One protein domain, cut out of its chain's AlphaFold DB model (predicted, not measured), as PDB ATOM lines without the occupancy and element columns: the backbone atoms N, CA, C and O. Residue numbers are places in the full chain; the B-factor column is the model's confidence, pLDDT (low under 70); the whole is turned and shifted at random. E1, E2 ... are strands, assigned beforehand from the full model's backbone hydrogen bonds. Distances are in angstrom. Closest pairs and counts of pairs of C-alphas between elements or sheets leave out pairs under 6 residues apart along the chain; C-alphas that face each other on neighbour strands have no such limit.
ATOM      1  N   LEU A 164     197.131 166.333 211.463       43.94
ATOM      2  CA  LEU A 164     198.196 166.533 210.508       43.94
ATOM      3  C   LEU A 164     199.338 165.489 210.581       43.94
ATOM      4  O   LEU A 164     199.697 165.045 209.507       43.94
ATOM      5  N   PRO A 165     199.925 165.058 211.719       48.19
ATOM      6  CA  PRO A 165     200.996 164.043 211.721       48.19
ATOM      7  C   PRO A 165     200.557 162.633 211.327       48.19
ATOM      8  O   PRO A 165     199.391 162.266 211.464       48.19
ATOM      9  N   SER A 166     201.540 161.801 210.988       57.91
ATOM     10  CA  SER A 166     201.525 160.357 211.227       57.91
ATOM     11  C   SER A 166     202.719 159.913 212.066       57.91
ATOM     12  O   SER A 166     203.471 160.758 212.542       57.91
ATOM     13  N   ILE A 167     202.776 158.601 212.336       69.50
ATOM     14  CA  ILE A 167     203.849 157.851 213.005       69.50
ATOM     15  C   ILE A 167     204.552 158.671 214.089       69.50
ATOM     16  O   ILE A 167     205.582 159.304 213.860       69.50
ATOM     17  N   ALA A 168     203.989 158.643 215.296       72.94
ATOM     18  CA  ALA A 168     204.709 159.146 216.456       72.94
ATOM     19  C   ALA A 168     205.957 158.274 216.670       72.94
ATOM     20  O   ALA A 168     205.835 157.097 217.019       72.94
ATOM     21  N   ASP A 169     207.112 158.884 216.424       73.12
ATOM     22  CA  ASP A 169     208.449 158.336 216.610       73.12
ATOM     23  C   ASP A 169     208.849 158.607 218.070       73.12
ATOM     24  O   ASP A 169     208.151 158.206 219.009       73.12
ATOM     25  N   GLU A 170     209.937 159.325 218.318       81.56
ATOM     26  CA  GLU A 170     210.552 159.321 219.630       81.56
ATOM     27  C   GLU A 170     209.941 160.331 220.614       81.56
ATOM     28  O   GLU A 170     209.609 161.481 220.307       81.56
ATOM     29  N   ILE A 171     209.812 159.886 221.866       82.50
ATOM     30  CA  ILE A 171     209.157 160.621 222.950       82.50
ATOM     31  C   ILE A 171     210.203 160.979 224.011       82.50
ATOM     32  O   ILE A 171     210.653 160.134 224.791       82.50
ATOM     33  N   ARG A 172     210.582 162.261 224.086       83.50
ATOM     34  CA  ARG A 172     211.600 162.757 225.027       83.50
ATOM     35  C   ARG A 172     210.994 163.674 226.084       83.50
ATOM     36  O   ARG A 172     210.541 164.779 225.795       83.50
ATOM     37  N   THR A 173     211.034 163.247 227.345       81.69
ATOM     38  CA  THR A 173     210.634 164.098 228.476       81.69
ATOM     39  C   THR A 173     211.588 165.282 228.683       81.69
ATOM     40  O   THR A 173     212.816 165.143 228.635       81.69
ATOM     41  N   LYS A 174     210.990 166.448 228.928       80.06
ATOM     42  CA  LYS A 174     211.634 167.730 229.217       80.06
ATOM     43  C   LYS A 174     211.908 167.893 230.720       80.06
ATOM     44  O   LYS A 174     211.146 167.364 231.529       80.06
ATOM     45  N   PRO A 175     212.899 168.714 231.122       77.50
ATOM     46  CA  PRO A 175     213.149 169.065 232.525       77.50
ATOM     47  C   PRO A 175     211.940 169.662 233.266       77.50
ATOM     48  O   PRO A 175     211.850 169.544 234.482       77.50
ATOM     49  N   ASP A 176     211.003 170.282 232.541       73.50
ATOM     50  CA  ASP A 176     209.766 170.866 233.080       73.50
ATOM     51  C   ASP A 176     208.580 169.876 233.155       73.50
ATOM     52  O   ASP A 176     207.449 170.282 233.420       73.50
ATOM     53  N   GLY A 177     208.817 168.582 232.910       69.88
ATOM     54  CA  GLY A 177     207.801 167.525 232.958       69.88
ATOM     55  C   GLY A 177     206.919 167.415 231.709       69.88
ATOM     56  O   GLY A 177     206.044 166.550 231.659       69.88
ATOM     57  N   ARG A 178     207.135 168.254 230.687       78.06
ATOM     58  CA  ARG A 178     206.488 168.115 229.371       78.06
ATOM     59  C   ARG A 178     207.255 167.122 228.487       78.06
ATOM     60  O   ARG A 178     208.180 166.450 228.942       78.06
ATOM     61  N   PHE A 179     206.863 167.018 227.219       78.25
ATOM     62  CA  PHE A 179     207.459 166.098 226.251       78.25
ATOM     63  C   PHE A 179     207.713 166.802 224.918       78.25
ATOM     64  O   PHE A 179     206.847 167.531 224.428       78.25
ATOM     65  N   TYR A 180     208.877 166.538 224.331       78.12
ATOM     66  CA  TYR A 180     209.042 166.532 222.884       78.12
ATOM     67  C   TYR A 180     208.508 165.201 222.351       78.12
ATOM     68  O   TYR A 180     208.670 164.162 222.996       78.12
ATOM     69  N   ILE A 181     207.860 165.254 221.194       77.88
ATOM     70  CA  ILE A 181     207.441 164.089 220.417       77.88
ATOM     71  C   ILE A 181     207.856 164.399 218.983       77.88
ATOM     72  O   ILE A 181     207.530 165.488 218.495       77.88
ATOM     73  N   THR A 182     208.612 163.500 218.364       74.00
ATOM     74  CA  THR A 182     208.957 163.564 216.944       74.00
ATOM     75  C   THR A 182     208.017 162.679 216.127       74.00
ATOM     76  O   THR A 182     207.320 161.816 216.666       74.00
ATOM     77  N   TYR A 183     207.930 162.954 214.826       70.94
ATOM     78  CA  TYR A 183     206.962 162.327 213.929       70.94
ATOM     79  C   TYR A 183     207.581 162.040 212.561       70.94
ATOM     80  O   TYR A 183     208.272 162.901 212.004       70.94
ATOM     81  N   MET A 184     207.274 160.861 212.021       64.88
ATOM     82  CA  MET A 184     207.583 160.440 210.654       64.88
ATOM     83  C   MET A 184     206.285 160.439 209.833       64.88
ATOM     84  O   MET A 184     205.278 159.913 210.275       64.88
ATOM     85  N   ASP A 185     206.290 161.010 208.632       59.84
ATOM     86  CA  ASP A 185     205.099 161.135 207.764       59.84
ATOM     87  C   ASP A 185     203.772 161.768 208.335       59.84
ATOM     88  O   ASP A 185     203.718 162.438 209.372       59.84
ATOM     89  N   SER A 186     202.750 161.777 207.472       48.31
ATOM     90  CA  SER A 186     201.455 162.473 207.365       48.31
ATOM     91  C   SER A 186     200.879 162.154 205.965       48.31
ATOM     92  O   SER A 186     201.136 161.078 205.438       48.31
ATOM     93  N   ALA A 187     200.077 163.043 205.362       41.28
ATOM     94  CA  ALA A 187     199.476 162.846 204.046       41.28
ATOM     95  C   ALA A 187     199.206 164.176 203.292       41.28
ATOM     96  O   ALA A 187     198.078 164.433 202.875       41.28
ATOM     97  N   TYR A 188     200.196 165.075 203.166       42.34
ATOM     98  CA  TYR A 188     199.986 166.426 202.590       42.34
ATOM     99  C   TYR A 188     201.009 166.938 201.565       42.34
ATOM    100  O   TYR A 188     200.746 167.946 200.918       42.34
ATOM    101  N   LEU A 189     202.164 166.287 201.393       36.25
ATOM    102  CA  LEU A 189     203.232 166.733 200.471       36.25
ATOM    103  C   LEU A 189     203.468 165.727 199.326       36.25
ATOM    104  O   LEU A 189     204.542 165.689 198.738       36.25
ATOM    105  N   GLU A 190     202.464 164.903 199.019       36.25
ATOM    106  CA  GLU A 190     202.519 163.807 198.036       36.25
ATOM    107  C   GLU A 190     202.310 164.264 196.569       36.25
ATOM    108  O   GLU A 190     202.333 163.461 195.638       36.25
ATOM    109  N   THR A 191     202.071 165.556 196.311       35.53
ATOM    110  CA  THR A 191     201.421 165.980 195.054       35.53
ATOM    111  C   THR A 191     202.284 166.032 193.785       35.53
ATOM    112  O   THR A 191     201.695 166.231 192.726       35.53
ATOM    113  N   GLU A 192     203.616 165.854 193.816       33.53
ATOM    114  CA  GLU A 192     204.435 166.001 192.587       33.53
ATOM    115  C   GLU A 192     204.882 164.706 191.879       33.53
ATOM    116  O   GLU A 192     204.864 164.693 190.645       33.53
ATOM    117  N   SER A 201     204.254 158.535 201.955       30.17
ATOM    118  CA  SER A 201     204.857 159.892 201.830       30.17
ATOM    119  C   SER A 201     204.272 161.034 202.707       30.17
ATOM    120  O   SER A 201     203.054 161.165 202.865       30.17
ATOM    121  N   SER A 202     205.175 161.985 203.059       29.95
ATOM    122  CA  SER A 202     205.017 163.402 203.526       29.95
ATOM    123  C   SER A 202     204.611 163.626 204.988       29.95
ATOM    124  O   SER A 202     203.950 162.742 205.457       29.95
ATOM    125  N   THR A 203     204.928 164.744 205.703       37.34
ATOM    126  CA  THR A 203     204.883 164.843 207.217       37.34
ATOM    127  C   THR A 203     204.328 166.143 207.846       37.34
ATOM    128  O   THR A 203     204.552 167.212 207.283       37.34
ATOM    129  N   MET A 204     203.636 166.096 209.018       34.62
ATOM    130  CA  MET A 204     203.130 167.287 209.768       34.62
ATOM    131  C   MET A 204     202.937 167.126 211.330       34.62
ATOM    132  O   MET A 204     203.220 166.069 211.852       34.62
ATOM    133  N   GLY A 205     202.467 168.169 212.074       35.16
ATOM    134  CA  GLY A 205     202.189 168.307 213.553       35.16
ATOM    135  C   GLY A 205     203.220 167.735 214.574       35.16
ATOM    136  O   GLY A 205     204.332 167.432 214.180       35.16
ATOM    137  N   SER A 206     202.960 167.548 215.893       30.83
ATOM    138  CA  SER A 206     202.605 168.526 216.974       30.83
ATOM    139  C   SER A 206     203.459 168.295 218.267       30.83
ATOM    140  O   SER A 206     203.437 167.174 218.759       30.83
ATOM    141  N   SER A 207     204.132 169.276 218.910       33.88
ATOM    142  CA  SER A 207     204.768 169.060 220.250       33.88
ATOM    143  C   SER A 207     204.456 170.155 221.271       33.88
ATOM    144  O   SER A 207     204.411 171.333 220.953       33.88
ATOM    145  N   LEU A 208     204.262 169.803 222.540       37.56
ATOM    146  CA  LEU A 208     203.773 170.737 223.565       37.56
ATOM    147  C   LEU A 208     204.930 171.444 224.305       37.56
ATOM    148  O   LEU A 208     205.084 171.327 225.522       37.56
ATOM    149  N   GLY A 209     205.762 172.172 223.545       32.53
ATOM    150  CA  GLY A 209     207.035 172.751 224.006       32.53
ATOM    151  C   GLY A 209     207.082 174.271 224.254       32.53
ATOM    152  O   GLY A 209     207.750 174.702 225.197       32.53
ATOM    153  N   THR A 210     206.368 175.081 223.471       33.44
ATOM    154  CA  THR A 210     206.273 176.559 223.588       33.44
ATOM    155  C   THR A 210     204.936 176.972 224.237       33.44
ATOM    156  O   THR A 210     204.129 176.078 224.500       33.44
ATOM    157  N   PRO A 211     204.662 178.267 224.516       33.91
ATOM    158  CA  PRO A 211     203.318 178.714 224.914       33.91
ATOM    159  C   PRO A 211     202.217 178.276 223.932       33.91
ATOM    160  O   PRO A 211     201.126 177.930 224.373       33.91
ATOM    161  N   ASP A 212     202.554 178.178 222.639       41.34
ATOM    162  CA  ASP A 212     201.658 177.749 221.550       41.34
ATOM    163  C   ASP A 212     201.859 176.273 221.115       41.34
ATOM    164  O   ASP A 212     201.196 175.784 220.203       41.34
ATOM    165  N   GLY A 213     202.797 175.552 221.744       57.03
ATOM    166  CA  GLY A 213     203.117 174.144 221.470       57.03
ATOM    167  C   GLY A 213     203.606 173.806 220.047       57.03
ATOM    168  O   GLY A 213     202.883 173.151 219.306       57.03
ATOM    169  N   ALA A 214     204.854 174.138 219.692       62.06
ATOM    170  CA  ALA A 214     205.463 173.795 218.393       62.06
ATOM    171  C   ALA A 214     206.082 172.377 218.288       62.06
ATOM    172  O   ALA A 214     206.770 171.928 219.203       62.06
ATOM    173  N   ALA A 215     205.903 171.702 217.150       68.75
ATOM    174  CA  ALA A 215     206.418 170.365 216.812       68.75
ATOM    175  C   ALA A 215     207.751 170.328 216.072       68.75
ATOM    176  O   ALA A 215     208.119 171.326 215.470       68.75
ATOM    177  N   LEU A 216     208.352 169.137 215.986       74.12
ATOM    178  CA  LEU A 216     209.335 168.792 214.957       74.12
ATOM    179  C   LEU A 216     208.867 167.549 214.188       74.12
ATOM    180  O   LEU A 216     208.403 166.584 214.794       74.12
ATOM    181  N   ALA A 217     208.999 167.605 212.867       72.69
ATOM    182  CA  ALA A 217     208.514 166.613 211.911       72.69
ATOM    183  C   ALA A 217     209.541 166.429 210.778       72.69
ATOM    184  O   ALA A 217     210.112 167.423 210.322       72.69
ATOM    185  N   THR A 218     209.767 165.200 210.304       75.00
ATOM    186  CA  THR A 218     210.717 164.891 209.216       75.00
ATOM    187  C   THR A 218     210.036 164.364 207.956       75.00
ATOM    188  O   THR A 218     209.503 163.260 207.950       75.00
ATOM    189  N   THR A 219     210.119 165.117 206.857       73.06
ATOM    190  CA  THR A 219     209.562 164.729 205.553       73.06
ATOM    191  C   THR A 219     210.503 163.779 204.826       73.06
ATOM    192  O   THR A 219     211.491 164.188 204.220       73.06
ATOM    193  N   VAL A 220     210.185 162.485 204.898       70.81
ATOM    194  CA  VAL A 220     211.080 161.386 204.501       70.81
ATOM    195  C   VAL A 220     211.505 161.480 203.029       70.81
ATOM    196  O   VAL A 220     212.696 161.523 202.737       70.81
ATOM    197  N   HIS A 221     210.552 161.610 202.100       71.81
ATOM    198  CA  HIS A 221     210.843 161.733 200.661       71.81
ATOM    199  C   HIS A 221     211.620 163.019 200.308       71.81
ATOM    200  O   HIS A 221     212.564 162.976 199.520       71.81
ATOM    201  N   LEU A 222     211.260 164.158 200.912       77.50
ATOM    202  CA  LEU A 222     211.854 165.465 200.597       77.50
ATOM    203  C   LEU A 222     213.188 165.726 201.317       77.50
ATOM    204  O   LEU A 222     213.903 166.659 200.942       77.50
ATOM    205  N   GLY A 223     213.520 164.934 202.340       83.31
ATOM    206  CA  GLY A 223     214.710 165.115 203.163       83.31
ATOM    207  C   GLY A 223     214.693 166.423 203.957       83.31
ATOM    208  O   GLY A 223     215.699 167.128 203.976       83.31
ATOM    209  N   GLN A 224     213.571 166.801 204.576       87.75
ATOM    210  CA  GLN A 224     213.463 168.079 205.297       87.75
ATOM    211  C   GLN A 224     212.955 167.915 206.731       87.75
ATOM    212  O   GLN A 224     212.259 166.964 207.070       87.75
ATOM    213  N   VAL A 225     213.281 168.896 207.569       86.88
ATOM    214  CA  VAL A 225     212.783 169.056 208.935       86.88
ATOM    215  C   VAL A 225     211.845 170.257 208.964       86.88
ATOM    216  O   VAL A 225     212.185 171.330 208.463       86.88
ATOM    217  N   TRP A 226     210.673 170.095 209.566       80.75
ATOM    218  CA  TRP A 226     209.622 171.108 209.651       80.75
ATOM    219  C   TRP A 226     209.259 171.397 211.109       80.75
ATOM    220  O   TRP A 226     209.227 170.488 211.940       80.75
ATOM    221  N   ILE A 227     208.956 172.664 211.409       75.38
ATOM    222  CA  ILE A 227     208.423 173.110 212.703       75.38
ATOM    223  C   ILE A 227     206.956 173.508 212.569       75.38
ATOM    224  O   ILE A 227     206.566 174.191 211.622       75.38
ATOM    225  N   ILE A 228     206.113 173.030 213.491       67.50
ATOM    226  CA  ILE A 228     204.658 173.055 213.283       67.50
ATOM    227  C   ILE A 228     203.920 173.504 214.534       67.50
ATOM    228  O   ILE A 228     203.946 172.831 215.559       67.50
ATOM    229  N   TYR A 229     203.219 174.625 214.427       66.31
ATOM    230  CA  TYR A 229     202.419 175.238 215.479       66.31
ATOM    231  C   TYR A 229     200.953 174.834 215.240       66.31
ATOM    232  O   TYR A 229     200.340 175.337 214.299       66.31
ATOM    233  N   PRO A 230     200.385 173.889 216.010       51.94
ATOM    234  CA  PRO A 230     199.087 173.281 215.731       51.94
ATOM    235  C   PRO A 230     197.914 174.101 216.287       51.94
ATOM    236  O   PRO A 230     196.783 173.922 215.844       51.94
ATOM    237  N   GLN A 231     198.163 174.967 217.273       57.22
ATOM    238  CA  GLN A 231     197.147 175.831 217.867       57.22
ATOM    239  C   GLN A 231     197.011 177.128 217.068       57.22
ATOM    240  O   GLN A 231     197.943 177.543 216.375       57.22
ATOM    241  N   GLN A 232     195.854 177.785 217.191       61.12
ATOM    242  CA  GLN A 232     195.777 179.194 216.820       61.12
ATOM    243  C   GLN A 232     196.713 180.003 217.721       61.12
ATOM    244  O   GLN A 232     196.802 179.725 218.917       61.12
ATOM    245  N   ASP A 233     197.386 181.009 217.159       57.81
ATOM    246  CA  ASP A 233     198.164 181.939 217.979       57.81
ATOM    247  C   ASP A 233     197.248 182.819 218.852       57.81
ATOM    248  O   ASP A 233     196.024 182.855 218.683       57.81
ATOM    249  N   ALA A 234     197.839 183.577 219.778       54.06
ATOM    250  CA  ALA A 234     197.106 184.479 220.671       54.06
ATOM    251  C   ALA A 234     196.264 185.565 219.955       54.06
ATOM    252  O   ALA A 234     195.453 186.228 220.600       54.06
ATOM    253  N   ASN A 235     196.432 185.748 218.638       64.06
ATOM    254  CA  ASN A 235     195.665 186.673 217.800       64.06
ATOM    255  C   ASN A 235     194.600 185.956 216.945       64.06
ATOM    256  O   ASN A 235     193.948 186.589 216.113       64.06
ATOM    257  N   GLY A 236     194.421 184.643 217.118       60.06
ATOM    258  CA  GLY A 236     193.480 183.827 216.356       60.06
ATOM    259  C   GLY A 236     193.970 183.424 214.961       60.06
ATOM    260  O   GLY A 236     193.175 182.904 214.173       60.06
ATOM    261  N   LYS A 237     195.250 183.626 214.615       61.81
ATOM    262  CA  LYS A 237     195.791 183.132 213.338       61.81
ATOM    263  C   LYS A 237     195.800 181.597 213.355       61.81
ATOM    264  O   LYS A 237     196.238 181.045 214.360       61.81
ATOM    265  N   PRO A 238     195.357 180.899 212.289       59.03
ATOM    266  CA  PRO A 238     195.410 179.437 212.211       59.03
ATOM    267  C   PRO A 238     196.801 178.858 212.485       59.03
ATOM    268  O   PRO A 238     197.816 179.518 212.238       59.03
ATOM    269  N   GLY A 239     196.823 177.597 212.927       64.12
ATOM    270  CA  GLY A 239     198.051 176.817 213.037       64.12
ATOM    271  C   GLY A 239     198.829 176.790 211.715       64.12
ATOM    272  O   GLY A 239     198.246 176.874 210.631       64.12
ATOM    273  N   ARG A 240     200.158 176.724 211.810       65.88
ATOM    274  CA  ARG A 240     201.082 176.913 210.685       65.88
ATOM    275  C   ARG A 240     202.236 175.916 210.730       65.88
ATOM    276  O   ARG A 240     202.699 175.559 211.811       65.88
ATOM    277  N   ALA A 241     202.712 175.515 209.558       70.19
ATOM    278  CA  ALA A 241     203.934 174.741 209.378       70.19
ATOM    279  C   ALA A 241     204.978 175.609 208.666       70.19
ATOM    280  O   ALA A 241     204.641 176.349 207.742       70.19
ATOM    281  N   GLU A 242     206.227 175.536 209.112       78.19
ATOM    282  CA  GLU A 242     207.361 176.287 208.571       78.19
ATOM    283  C   GLU A 242     208.512 175.303 208.315       78.19
ATOM    284  O   GLU A 242     208.783 174.429 209.143       78.19
ATOM    285  N   LEU A 243     209.180 175.422 207.163       83.81
ATOM    286  CA  LEU A 243     210.389 174.653 206.875       83.81
ATOM    287  C   LEU A 243     211.476 175.090 207.862       83.81
ATOM    288  O   LEU A 243     211.862 176.259 207.871       83.81
ATOM    289  N   LEU A 244     211.957 174.160 208.685       86.62
ATOM    290  CA  LEU A 244     213.002 174.421 209.671       86.62
ATOM    291  C   LEU A 244     214.395 174.179 209.076       86.62
ATOM    292  O   LEU A 244     215.320 174.945 209.336       86.62
ATOM    293  N   TYR A 245     214.552 173.115 208.280       93.62
ATOM    294  CA  TYR A 245     215.817 172.785 207.625       93.62
ATOM    295  C   TYR A 245     215.626 171.864 206.410       93.62
ATOM    296  O   TYR A 245     214.816 170.944 206.463       93.62
ATOM    297  N   ASP A 246     216.403 172.049 205.341       93.81
ATOM    298  CA  ASP A 246     216.510 171.087 204.232       93.81
ATOM    299  C   ASP A 246     217.843 170.330 204.372       93.81
ATOM    300  O   ASP A 246     218.913 170.939 204.402       93.81
ATOM    301  N   LEU A 247     217.787 169.002 204.512       94.19
ATOM    302  CA  LEU A 247     218.959 168.146 204.739       94.19
ATOM    303  C   LEU A 247     219.735 167.852 203.438       94.19
ATOM    304  O   LEU A 247     220.759 167.165 203.471       94.19
ATOM    305  N   GLY A 248     219.289 168.387 202.301       93.38
ATOM    306  CA  GLY A 248     219.966 168.310 201.016       93.38
ATOM    307  C   GLY A 248     219.717 167.010 200.239       93.38
ATOM    308  O   GLY A 248     219.026 166.104 200.704       93.38
ATOM    309  N   PRO A 249     220.296 166.892 199.026       92.19
ATOM    310  CA  PRO A 249     219.975 165.819 198.080       92.19
ATOM    311  C   PRO A 249     220.162 164.399 198.623       92.19
ATOM    312  O   PRO A 249     219.380 163.521 198.283       92.19
ATOM    313  N   LYS A 250     221.161 164.172 199.484       90.06
ATOM    314  CA  LYS A 250     221.462 162.854 200.069       90.06
ATOM    315  C   LYS A 250     220.391 162.367 201.055       90.06
ATOM    316  O   LYS A 250     220.317 161.175 201.316       90.06
ATOM    317  N   ALA A 251     219.573 163.267 201.601       89.94
ATOM    318  CA  ALA A 251     218.470 162.923 202.496       89.94
ATOM    319  C   ALA A 251     217.138 162.688 201.767       89.94
ATOM    320  O   ALA A 251     216.170 162.291 202.410       89.94
ATOM    321  N   ARG A 252     217.074 162.948 200.456       86.88
ATOM    322  CA  ARG A 252     215.883 162.706 199.634       86.88
ATOM    323  C   ARG A 252     215.763 161.231 199.303       86.88
ATOM    324  O   ARG A 252     216.770 160.528 199.240       86.88
ATOM    325  N   ASP A 253     214.529 160.773 199.116       80.00
ATOM    326  CA  ASP A 253     214.210 159.380 198.778       80.00
ATOM    327  C   ASP A 253     214.784 158.335 199.757       80.00
ATOM    328  O   ASP A 253     214.917 157.151 199.428       80.00
ATOM    329  N   THR A 254     215.115 158.743 200.990       77.50
ATOM    330  CA  THR A 254     215.491 157.788 202.034       77.50
ATOM    331  C   THR A 254     214.273 156.964 202.444       77.50
ATOM    332  O   THR A 254     213.165 157.483 202.500       77.50
ATOM    333  N   THR A 255     214.440 155.675 202.747       74.50
ATOM    334  CA  THR A 255     213.302 154.827 203.160       74.50
ATOM    335  C   THR A 255     212.723 155.227 204.521       74.50
ATOM    336  O   THR A 255     211.551 154.977 204.780       74.50
ATOM    337  N   ALA A 256     213.530 155.838 205.389       76.44
ATOM    338  CA  ALA A 256     213.094 156.366 206.677       76.44
ATOM    339  C   ALA A 256     214.016 157.495 207.163       76.44
ATOM    340  O   ALA A 256     215.188 157.568 206.762       76.44
ATOM    341  N   ILE A 257     213.465 158.339 208.045       82.88
ATOM    342  CA  ILE A 257     214.194 159.308 208.870       82.88
ATOM    343  C   ILE A 257     213.694 159.203 210.313       82.88
ATOM    344  O   ILE A 257     212.663 159.791 210.628       82.88
ATOM    345  N   TYR A 258     214.415 158.489 211.180       86.75
ATOM    346  CA  TYR A 258     214.127 158.471 212.622       86.75
ATOM    347  C   TYR A 258     214.871 159.594 213.323       86.75
ATOM    348  O   TYR A 258     215.944 160.009 212.874       86.75
ATOM    349  N   THR A 259     214.335 160.054 214.451       88.69
ATOM    350  CA  THR A 259     214.870 161.218 215.154       88.69
ATOM    351  C   THR A 259     214.823 161.099 216.668       88.69
ATOM    352  O   THR A 259     213.835 160.654 217.234       88.69
ATOM    353  N   ASP A 260     215.857 161.602 217.345       90.25
ATOM    354  CA  ASP A 260     215.801 161.868 218.787       90.25
ATOM    355  C   ASP A 260     216.385 163.248 219.100       90.25
ATOM    356  O   ASP A 260     217.190 163.802 218.346       90.25
ATOM    357  N   ILE A 261     215.961 163.806 220.231       89.81
ATOM    358  CA  ILE A 261     216.252 165.178 220.647       89.81
ATOM    359  C   ILE A 261     216.834 165.205 222.064       89.81
ATOM    360  O   ILE A 261     216.444 164.432 222.946       89.81
ATOM    361  N   THR A 262     217.773 166.115 222.318       90.50
ATOM    362  CA  THR A 262     218.278 166.357 223.675       90.50
ATOM    363  C   THR A 262     217.195 166.957 224.579       90.50
ATOM    364  O   THR A 262     216.257 167.612 224.130       90.50
ATOM    365  N   GLN A 263     217.296 166.738 225.892       86.62
ATOM    366  CA  GLN A 263     216.265 167.155 226.857       86.62
ATOM    367  C   GLN A 263     216.105 168.672 226.987       86.62
ATOM    368  O   GLN A 263     215.029 169.146 227.351       86.62
ATOM    369  N   ASP A 264     217.159 169.429 226.695       86.19
ATOM    370  CA  ASP A 264     217.126 170.889 226.589       86.19
ATOM    371  C   ASP A 264     216.480 171.380 225.278       86.19
ATOM    372  O   ASP A 264     216.216 172.572 225.134       86.19
ATOM    373  N   GLY A 265     216.187 170.469 224.341       86.06
ATOM    374  CA  GLY A 265     215.635 170.762 223.023       86.06
ATOM    375  C   GLY A 265     216.638 171.363 222.044       86.06
ATOM    376  O   GLY A 265     216.210 171.928 221.043       86.06
ATOM    377  N   ARG A 266     217.942 171.306 222.344       89.75
ATOM    378  CA  ARG A 266     218.977 171.987 221.561       89.75
ATOM    379  C   ARG A 266     219.442 171.217 220.332       89.75
ATOM    380  O   ARG A 266     219.663 171.840 219.300       89.75
ATOM    381  N   PHE A 267     219.656 169.912 220.443       94.31
ATOM    382  CA  PHE A 267     220.192 169.102 219.353       94.31
ATOM    383  C   PHE A 267     219.171 168.058 218.925       94.31
ATOM    384  O   PHE A 267     218.628 167.345 219.771       94.31
ATOM    385  N   ILE A 268     218.946 167.955 217.617       93.56
ATOM    386  CA  ILE A 268     218.193 166.867 216.990       93.56
ATOM    387  C   ILE A 268     219.146 166.037 216.128       93.56
ATOM    388  O   ILE A 268     219.939 166.580 215.355       93.56
ATOM    389  N   TYR A 269     219.066 164.720 216.282       95.12
ATOM    390  CA  TYR A 269     219.833 163.736 215.524       95.12
ATOM    391  C   TYR A 269     218.887 162.959 214.623       95.12
ATOM    392  O   TYR A 269     217.785 162.628 215.054       95.12
ATOM    393  N   LEU A 270     219.309 162.682 213.389       93.44
ATOM    394  CA  LEU A 270     218.466 162.094 212.354       93.44
ATOM    395  C   LEU A 270     219.205 160.949 211.660       93.44
ATOM    396  O   LEU A 270     220.294 161.163 211.127       93.44
ATOM    397  N   THR A 271     218.634 159.747 211.623       92.25
ATOM    398  CA  THR A 271     219.159 158.672 210.763       92.25
ATOM    399  C   THR A 271     218.620 158.839 209.353       92.25
ATOM    400  O   THR A 271     217.466 159.201 209.167       92.25
ATOM    401  N   LEU A 272     219.441 158.581 208.339       91.81
ATOM    402  CA  LEU A 272     219.023 158.580 206.940       91.81
ATOM    403  C   LEU A 272     219.287 157.175 206.391       91.81
ATOM    404  O   LEU A 272     220.404 156.864 205.971       91.81
ATOM    405  N   THR A 273     218.281 156.301 206.485       87.00
ATOM    406  CA  THR A 273     218.458 154.844 206.383       87.00
ATOM    407  C   THR A 273     219.125 154.385 205.090       87.00
ATOM    408  O   THR A 273     220.193 153.785 205.151       87.00
ATOM    409  N   THR A 274     218.569 154.668 203.909       87.19
ATOM    410  CA  THR A 274     219.200 154.230 202.642       87.19
ATOM    411  C   THR A 274     220.335 155.142 202.185       87.19
ATOM    412  O   THR A 274     221.148 154.739 201.355       87.19
ATOM    413  N   ALA A 275     220.449 156.332 202.774       90.12
ATOM    414  CA  ALA A 275     221.566 157.247 202.567       90.12
ATOM    415  C   ALA A 275     222.820 156.892 203.389       90.12
ATOM    416  O   ALA A 275     223.862 157.527 203.208       90.12
ATOM    417  N   ASN A 276     222.728 155.895 204.284       92.62
ATOM    418  CA  ASN A 276     223.815 155.419 205.143       92.62
ATOM    419  C   ASN A 276     224.484 156.549 205.942       92.62
ATOM    420  O   ASN A 276     225.708 156.654 205.997       92.62
ATOM    421  N   HIS A 277     223.682 157.434 206.532       94.56
ATOM    422  CA  HIS A 277     224.182 158.660 207.150       94.56
ATOM    423  C   HIS A 277     223.406 159.019 208.426       94.56
ATOM    424  O   HIS A 277     222.292 158.546 208.647       94.56
ATOM    425  N   ILE A 278     224.025 159.830 209.287       95.38
ATOM    426  CA  ILE A 278     223.449 160.310 210.550       95.38
ATOM    427  C   ILE A 278     223.673 161.820 210.582       95.38
ATOM    428  O   ILE A 278     224.811 162.254 210.746       95.38
ATOM    429  N   ALA A 279     222.609 162.599 210.409       96.00
ATOM    430  CA  ALA A 279     222.671 164.053 210.468       96.00
ATOM    431  C   ALA A 279     222.466 164.559 211.905       96.00
ATOM    432  O   ALA A 279     221.814 163.908 212.726       96.00
ATOM    433  N   ALA A 280     223.003 165.738 212.208       96.88
ATOM    434  CA  ALA A 280     222.895 166.392 213.504       96.88
ATOM    435  C   ALA A 280     222.695 167.901 213.320       96.88
ATOM    436  O   ALA A 280     223.510 168.574 212.686       96.88
ATOM    437  N   LEU A 281     221.629 168.453 213.904       97.44
ATOM    438  CA  LEU A 281     221.318 169.883 213.845       97.44
ATOM    439  C   LEU A 281     221.324 170.497 215.253       97.44
ATOM    440  O   LEU A 281     220.687 169.968 216.164       97.44
ATOM    441  N   ASP A 282     221.988 171.643 215.424       96.31
ATOM    442  CA  ASP A 282     221.763 172.563 216.544       96.31
ATOM    443  C   ASP A 282     220.584 173.479 216.185       96.31
ATOM    444  O   ASP A 282     220.665 174.291 215.259       96.31
ATOM    445  N   ILE A 283     219.488 173.306 216.919       92.31
ATOM    446  CA  ILE A 283     218.212 174.018 216.790       92.31
ATOM    447  C   ILE A 283     217.961 174.974 217.974       92.31
ATOM    448  O   ILE A 283     216.824 175.375 218.216       92.31
ATOM    449  N   SER A 284     219.011 175.370 218.712       87.62
ATOM    450  CA  SER A 284     218.905 176.373 219.793       87.62
ATOM    451  C   SER A 284     218.385 177.741 219.333       87.62
ATOM    452  O   SER A 284     217.755 178.444 220.123       87.62
ATOM    453  N   ASP A 285     218.598 178.098 218.064       89.06
ATOM    454  CA  ASP A 285     217.902 179.190 217.382       89.06
ATOM    455  C   ASP A 285     217.180 178.639 216.148       89.06
ATOM    456  O   ASP A 285     217.797 178.280 215.145       89.06
ATOM    457  N   LEU A 286     215.852 178.598 216.224       86.50
ATOM    458  CA  LEU A 286     214.981 178.088 215.164       86.50
ATOM    459  C   LEU A 286     215.024 178.942 213.884       86.50
ATOM    460  O   LEU A 286     214.613 178.469 212.831       86.50
ATOM    461  N   ASN A 287     215.533 180.178 213.950       87.94
ATOM    462  CA  ASN A 287     215.716 181.045 212.780       87.94
ATOM    463  C   ASN A 287     217.086 180.848 212.109       87.94
ATOM    464  O   ASN A 287     217.330 181.396 211.035       87.94
ATOM    465  N   ASN A 288     218.002 180.123 212.758       93.12
ATOM    466  CA  ASN A 288     219.395 179.976 212.349       93.12
ATOM    467  C   ASN A 288     219.920 178.581 212.722       93.12
ATOM    468  O   ASN A 288     220.915 178.429 213.435       93.12
ATOM    469  N   VAL A 289     219.206 177.556 212.254       95.69
ATOM    470  CA  VAL A 289     219.545 176.149 212.485       95.69
ATOM    471  C   VAL A 289     220.890 175.812 211.851       95.69
ATOM    472  O   VAL A 289     221.150 176.122 210.687       95.69
ATOM    473  N   ARG A 290     221.753 175.144 212.618       97.56
ATOM    474  CA  ARG A 290     223.114 174.798 212.195       97.56
ATOM    475  C   ARG A 290     223.273 173.293 212.080       97.56
ATOM    476  O   ARG A 290     223.220 172.596 213.087       97.56
ATOM    477  N   ARG A 291     223.559 172.808 210.875       97.44
ATOM    478  CA  ARG A 291     224.050 171.444 210.671       97.44
ATOM    479  C   ARG A 291     225.458 171.287 211.248       97.44
ATOM    480  O   ARG A 291     226.258 172.224 211.182       97.44
ATOM    481  N   LEU A 292     225.719 170.139 211.867       97.12
ATOM    482  CA  LEU A 292     226.947 169.836 212.609       97.12
ATOM    483  C   LEU A 292     227.774 168.713 211.965       97.12
ATOM    484  O   LEU A 292     228.976 168.640 212.203       97.12
ATOM    485  N   ASP A 293     227.130 167.861 211.172       95.25
ATOM    486  CA  ASP A 293     227.735 166.850 210.302       95.25
ATOM    487  C   ASP A 293     228.074 167.413 208.908       95.25
ATOM    488  O   ASP A 293     227.530 168.437 208.482       95.25
ATOM    489  N   ASP A 294     228.951 166.718 208.181       95.38
ATOM    490  CA  ASP A 294     229.192 166.962 206.758       95.38
ATOM    491  C   ASP A 294     228.261 166.061 205.917       95.38
ATOM    492  O   ASP A 294     228.413 164.835 205.956       95.38
ATOM    493  N   PRO A 295     227.309 166.618 205.134       92.88
ATOM    494  CA  PRO A 295     226.417 165.823 204.293       92.88
ATOM    495  C   PRO A 295     227.158 164.895 203.339       92.88
ATOM    496  O   PRO A 295     226.657 163.808 203.058       92.88
ATOM    497  N   ASP A 296     228.323 165.285 202.829       92.38
ATOM    498  CA  ASP A 296     229.038 164.520 201.814       92.38
ATOM    499  C   ASP A 296     229.946 163.440 202.435       92.38
ATOM    500  O   ASP A 296     230.418 162.549 201.724       92.38
ATOM    501  N   GLU A 297     230.096 163.414 203.767       90.88
ATOM    502  CA  GLU A 297     230.886 162.400 204.467       90.88
ATOM    503  C   GLU A 297     230.292 160.989 204.300       90.88
ATOM    504  O   GLU A 297     229.100 160.714 204.515       90.88
ATOM    505  N   GLY A 298     231.153 160.055 203.894       87.25
ATOM    506  CA  GLY A 298     230.835 158.634 203.818       87.25
ATOM    507  C   GLY A 298     230.967 157.982 205.189       87.25
ATOM    508  O   GLY A 298     232.070 157.625 205.597       87.25
ATOM    509  N   HIS A 299     229.850 157.791 205.891       86.50
ATOM    510  CA  HIS A 299     229.847 157.049 207.152       86.50
ATOM    511  C   HIS A 299     229.974 155.541 206.882       86.50
ATOM    512  O   HIS A 299     229.480 155.026 205.883       86.50
ATOM    513  N   THR A 300     230.580 154.799 207.812       87.12
ATOM    514  CA  THR A 300     230.683 153.327 207.738       87.12
ATOM    515  C   THR A 300     229.421 152.597 208.214       87.12
ATOM    516  O   THR A 300     229.436 151.374 208.347       87.12
ATOM    517  N   THR A 301     228.353 153.328 208.542       87.50
ATOM    518  CA  THR A 301     227.055 152.744 208.907       87.50
ATOM    519  C   THR A 301     226.337 152.227 207.660       87.50
ATOM    520  O   THR A 301     226.553 152.733 206.562       87.50
ATOM    521  N   VAL A 302     225.482 151.220 207.818       88.38
ATOM    522  CA  VAL A 302     224.643 150.685 206.740       88.38
ATOM    523  C   VAL A 302     223.225 150.578 207.274       88.38
ATOM    524  O   VAL A 302     223.016 149.966 208.315       88.38
ATOM    525  N   GLY A 303     222.252 151.184 206.593       88.06
ATOM    526  CA  GLY A 303     220.853 151.142 207.016       88.06
ATOM    527  C   GLY A 303     220.569 151.681 208.429       88.06
ATOM    528  O   GLY A 303     219.767 151.039 209.114       88.06
ATOM    529  N   PRO A 304     221.183 152.795 208.902       90.94
ATOM    530  CA  PRO A 304     220.912 153.334 210.233       90.94
ATOM    531  C   PRO A 304     219.420 153.630 210.370       90.94
ATOM    532  O   PRO A 304     218.810 154.251 209.498       90.94
ATOM    533  N   HIS A 305     218.826 153.158 211.455       86.31
ATOM    534  CA  HIS A 305     217.387 153.175 211.648       86.31
ATOM    535  C   HIS A 305     217.073 153.819 212.984       86.31
ATOM    536  O   HIS A 305     216.822 155.013 213.013       86.31
ATOM    537  N   TYR A 306     217.185 153.097 214.096       88.00
ATOM    538  CA  TYR A 306     216.917 153.680 215.405       88.00
ATOM    539  C   TYR A 306     218.066 154.582 215.875       88.00
ATOM    540  O   TYR A 306     219.240 154.259 215.679       88.00
ATOM    541  N   VAL A 307     217.721 155.688 216.536       91.12
ATOM    542  CA  VAL A 307     218.658 156.629 217.160       91.12
ATOM    543  C   VAL A 307     218.166 157.020 218.549       91.12
ATOM    544  O   VAL A 307     216.980 157.261 218.750       91.12
ATOM    545  N   LYS A 308     219.084 157.091 219.518       92.62
ATOM    546  CA  LYS A 308     218.780 157.514 220.886       92.62
ATOM    547  C   LYS A 308     219.910 158.324 221.511       92.62
ATOM    548  O   LYS A 308     221.046 157.862 221.598       92.62
ATOM    549  N   VAL A 309     219.584 159.501 222.033       92.69
ATOM    550  CA  VAL A 309     220.444 160.283 222.924       92.69
ATOM    551  C   VAL A 309     220.468 159.611 224.296       92.69
ATOM    552  O   VAL A 309     219.429 159.436 224.941       92.69
ATOM    553  N   THR A 310     221.657 159.262 224.786       93.50
ATOM    554  CA  THR A 310     221.820 158.596 226.087       93.50
ATOM    555  C   THR A 310     221.335 159.462 227.257       93.50
ATOM    556  O   THR A 310     221.369 160.693 227.175       93.50
ATOM    557  N   PRO A 311     220.920 158.875 228.400       90.38
ATOM    558  CA  PRO A 311     220.416 159.641 229.544       90.38
ATOM    559  C   PRO A 311     221.373 160.723 230.068       90.38
ATOM    560  O   PRO A 311     220.911 161.763 230.521       90.38
ATOM    561  N   ASP A 312     222.690 160.522 229.952       93.75
ATOM    562  CA  ASP A 312     223.718 161.499 230.342       93.75
ATOM    563  C   ASP A 312     223.886 162.682 229.365       93.75
ATOM    564  O   ASP A 312     224.661 163.594 229.650       93.75
ATOM    565  N   GLN A 313     223.158 162.665 228.241       93.56
ATOM    566  CA  GLN A 313     223.146 163.673 227.172       93.56
ATOM    567  C   GLN A 313     224.504 163.873 226.469       93.56
ATOM    568  O   GLN A 313     224.750 164.935 225.900       93.56
ATOM    569  N   LYS A 314     225.392 162.868 226.504       94.56
ATOM    570  CA  LYS A 314     226.754 162.955 225.931       94.56
ATOM    571  C   LYS A 314     227.018 162.022 224.757       94.56
ATOM    572  O   LYS A 314     227.998 162.230 224.048       94.56
ATOM    573  N   HIS A 315     226.193 160.998 224.567       95.50
ATOM    574  CA  HIS A 315     226.424 159.958 223.574       95.50
ATOM    575  C   HIS A 315     225.164 159.704 222.745       95.50
ATOM    576  O   HIS A 315     224.039 160.002 223.159       95.50
ATOM    577  N   LEU A 316     225.377 159.123 221.570       94.56
ATOM    578  CA  LEU A 316     224.329 158.693 220.660       94.56
ATOM    579  C   LEU A 316     224.441 157.178 220.483       94.56
ATOM    580  O   LEU A 316     225.502 156.673 220.114       94.56
ATOM    581  N   LEU A 317     223.357 156.457 220.751       94.12
ATOM    582  CA  LEU A 317     223.182 155.080 220.313       94.12
ATOM    583  C   LEU A 317     222.507 155.114 218.942       94.12
ATOM    584  O   LEU A 317     221.495 155.792 218.780       94.12
ATOM    585  N   VAL A 318     223.044 154.375 217.975       92.88
ATOM    586  CA  VAL A 318     222.419 154.169 216.663       92.88
ATOM    587  C   VAL A 318     222.467 152.681 216.348       92.88
ATOM    588  O   VAL A 318     223.500 152.046 216.564       92.88
ATOM    589  N   THR A 319     221.367 152.127 215.842       90.12
ATOM    590  CA  THR A 319     221.314 150.745 215.343       90.12
ATOM    591  C   THR A 319     220.811 150.720 213.907       90.12
ATOM    592  O   THR A 319     220.050 151.593 213.482       90.12
ATOM    593  N   ASP A 320     221.228 149.714 213.150       83.69
ATOM    594  CA  ASP A 320     220.701 149.439 211.819       83.69
ATOM    595  C   ASP A 320     219.332 148.734 211.884       83.69
ATOM    596  O   ASP A 320     218.884 148.282 212.944       83.69
ATOM    597  N   ASN A 321     218.627 148.663 210.749       66.25
ATOM    598  CA  ASN A 321     217.448 147.802 210.617       66.25
ATOM    599  C   ASN A 321     217.849 146.423 210.085       66.25
ATOM    600  O   ASN A 321     217.774 146.155 208.881       66.25
ATOM    601  N   PHE A 322     218.245 145.521 210.982       49.25
ATOM    602  CA  PHE A 322     218.511 144.132 210.616       49.25
ATOM    603  C   PHE A 322     217.213 143.337 210.381       49.25
ATOM    604  O   PHE A 322     216.795 142.512 211.197       49.25
ATOM    605  N   ARG A 323     216.582 143.527 209.213       47.72
ATOM    606  CA  ARG A 323     215.586 142.570 208.706       47.72
ATOM    607  C   ARG A 323     216.296 141.315 208.195       47.72
ATOM    608  O   ARG A 323     216.684 141.236 207.031       47.72
ATOM    609  N   ALA A 324     216.426 140.315 209.064       34.69
ATOM    610  CA  ALA A 324     216.819 138.963 208.676       34.69
ATOM    611  C   ALA A 324     215.773 138.364 207.718       34.69
ATOM    612  O   ALA A 324     214.752 137.831 208.154       34.69
ATOM    613  N   GLY A 325     216.014 138.476 206.411       33.97
ATOM    614  CA  GLY A 325     215.119 137.938 205.392       33.97
ATOM    615  C   GLY A 325     214.951 136.418 205.493       33.97
ATOM    616  O   GLY A 325     215.926 135.678 205.655       33.97
ATOM    617  N   ARG A 326     213.706 135.968 205.347       30.59
ATOM    618  CA  ARG A 326     213.325 134.628 204.889       30.59
ATOM    619  C   ARG A 326     212.357 134.781 203.727       30.59
ATOM    620  O   ARG A 326     211.544 135.727 203.804       30.59
TER     621      ARG A 326
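What this domain is: This is residues 164 to 192 and 201 to 326 of the 326 residues of an uncharacterized protein of Petromyces alliaceus (UniProt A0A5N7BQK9). With little regular structure, a strongly twisted sheet, E1 to E5, and a smaller one, E6 to E8, make a sandwich partly face to face; hairpin E9 and E10 packs on the smaller sheet through E9. The 155 printed residues hold ten named strands, E1 to E10 in order, and no named helix: all strand, though with only 56 residues in named elements. The larger sheet is mixed, the others antiparallel; the whole is compact, radius of gyration of the C-alphas 15.3 A, spans 52 by 42 by 33 A.

How they stand to each other: E1, residues 168 to 173, and E2, 179 to 184, form a hairpin (N 172 to O 180, 2.9 A). E3, 215 to 219, is parallel to E2 (N 218 to O 183, 3.2 A). E4, 224 to 229, and E5, 240 to 246, follow E3 in a meander, each the antiparallel neighbour of the one before (N 217 to O 226, 3.0 A; N 227 to O 242, 2.9 A). E6, 259 to 261, E7, 267 to 272, and E8, 277 to 282, form another (N 269 to O 260 and N 270 to O 279, 2.9 A each). E6 touches E1, closest C-alphas Glu 170 and Asp 260, 5.9 A. E9, 304 to 309, touches E7, closest C-alphas Thr 271 and Pro 304, 5.6 A; it forms a hairpin with E10, 316 to 320 (N 308 to O 317, 2.8 A).

Where its parts are: E1 begins at C-alpha 168 (204.709, 159.146, 216.456); E10 ends at C-alpha 320 (220.701, 149.439, 211.819). E5 spans 17.7 A, E8 17.0 A.

The domain as a whole: The farthest C-alphas, Asn 235 and Arg 326, are 56.5 A apart. Residues 193 to 200 are not printed; C-alphas 192 and 201 are 11.1 A apart. Links E5 to E6 and E8 to E9 are long. Mean pLDDT of the printed part is 75.1; 48 residues are under 70, among them 201 to 215.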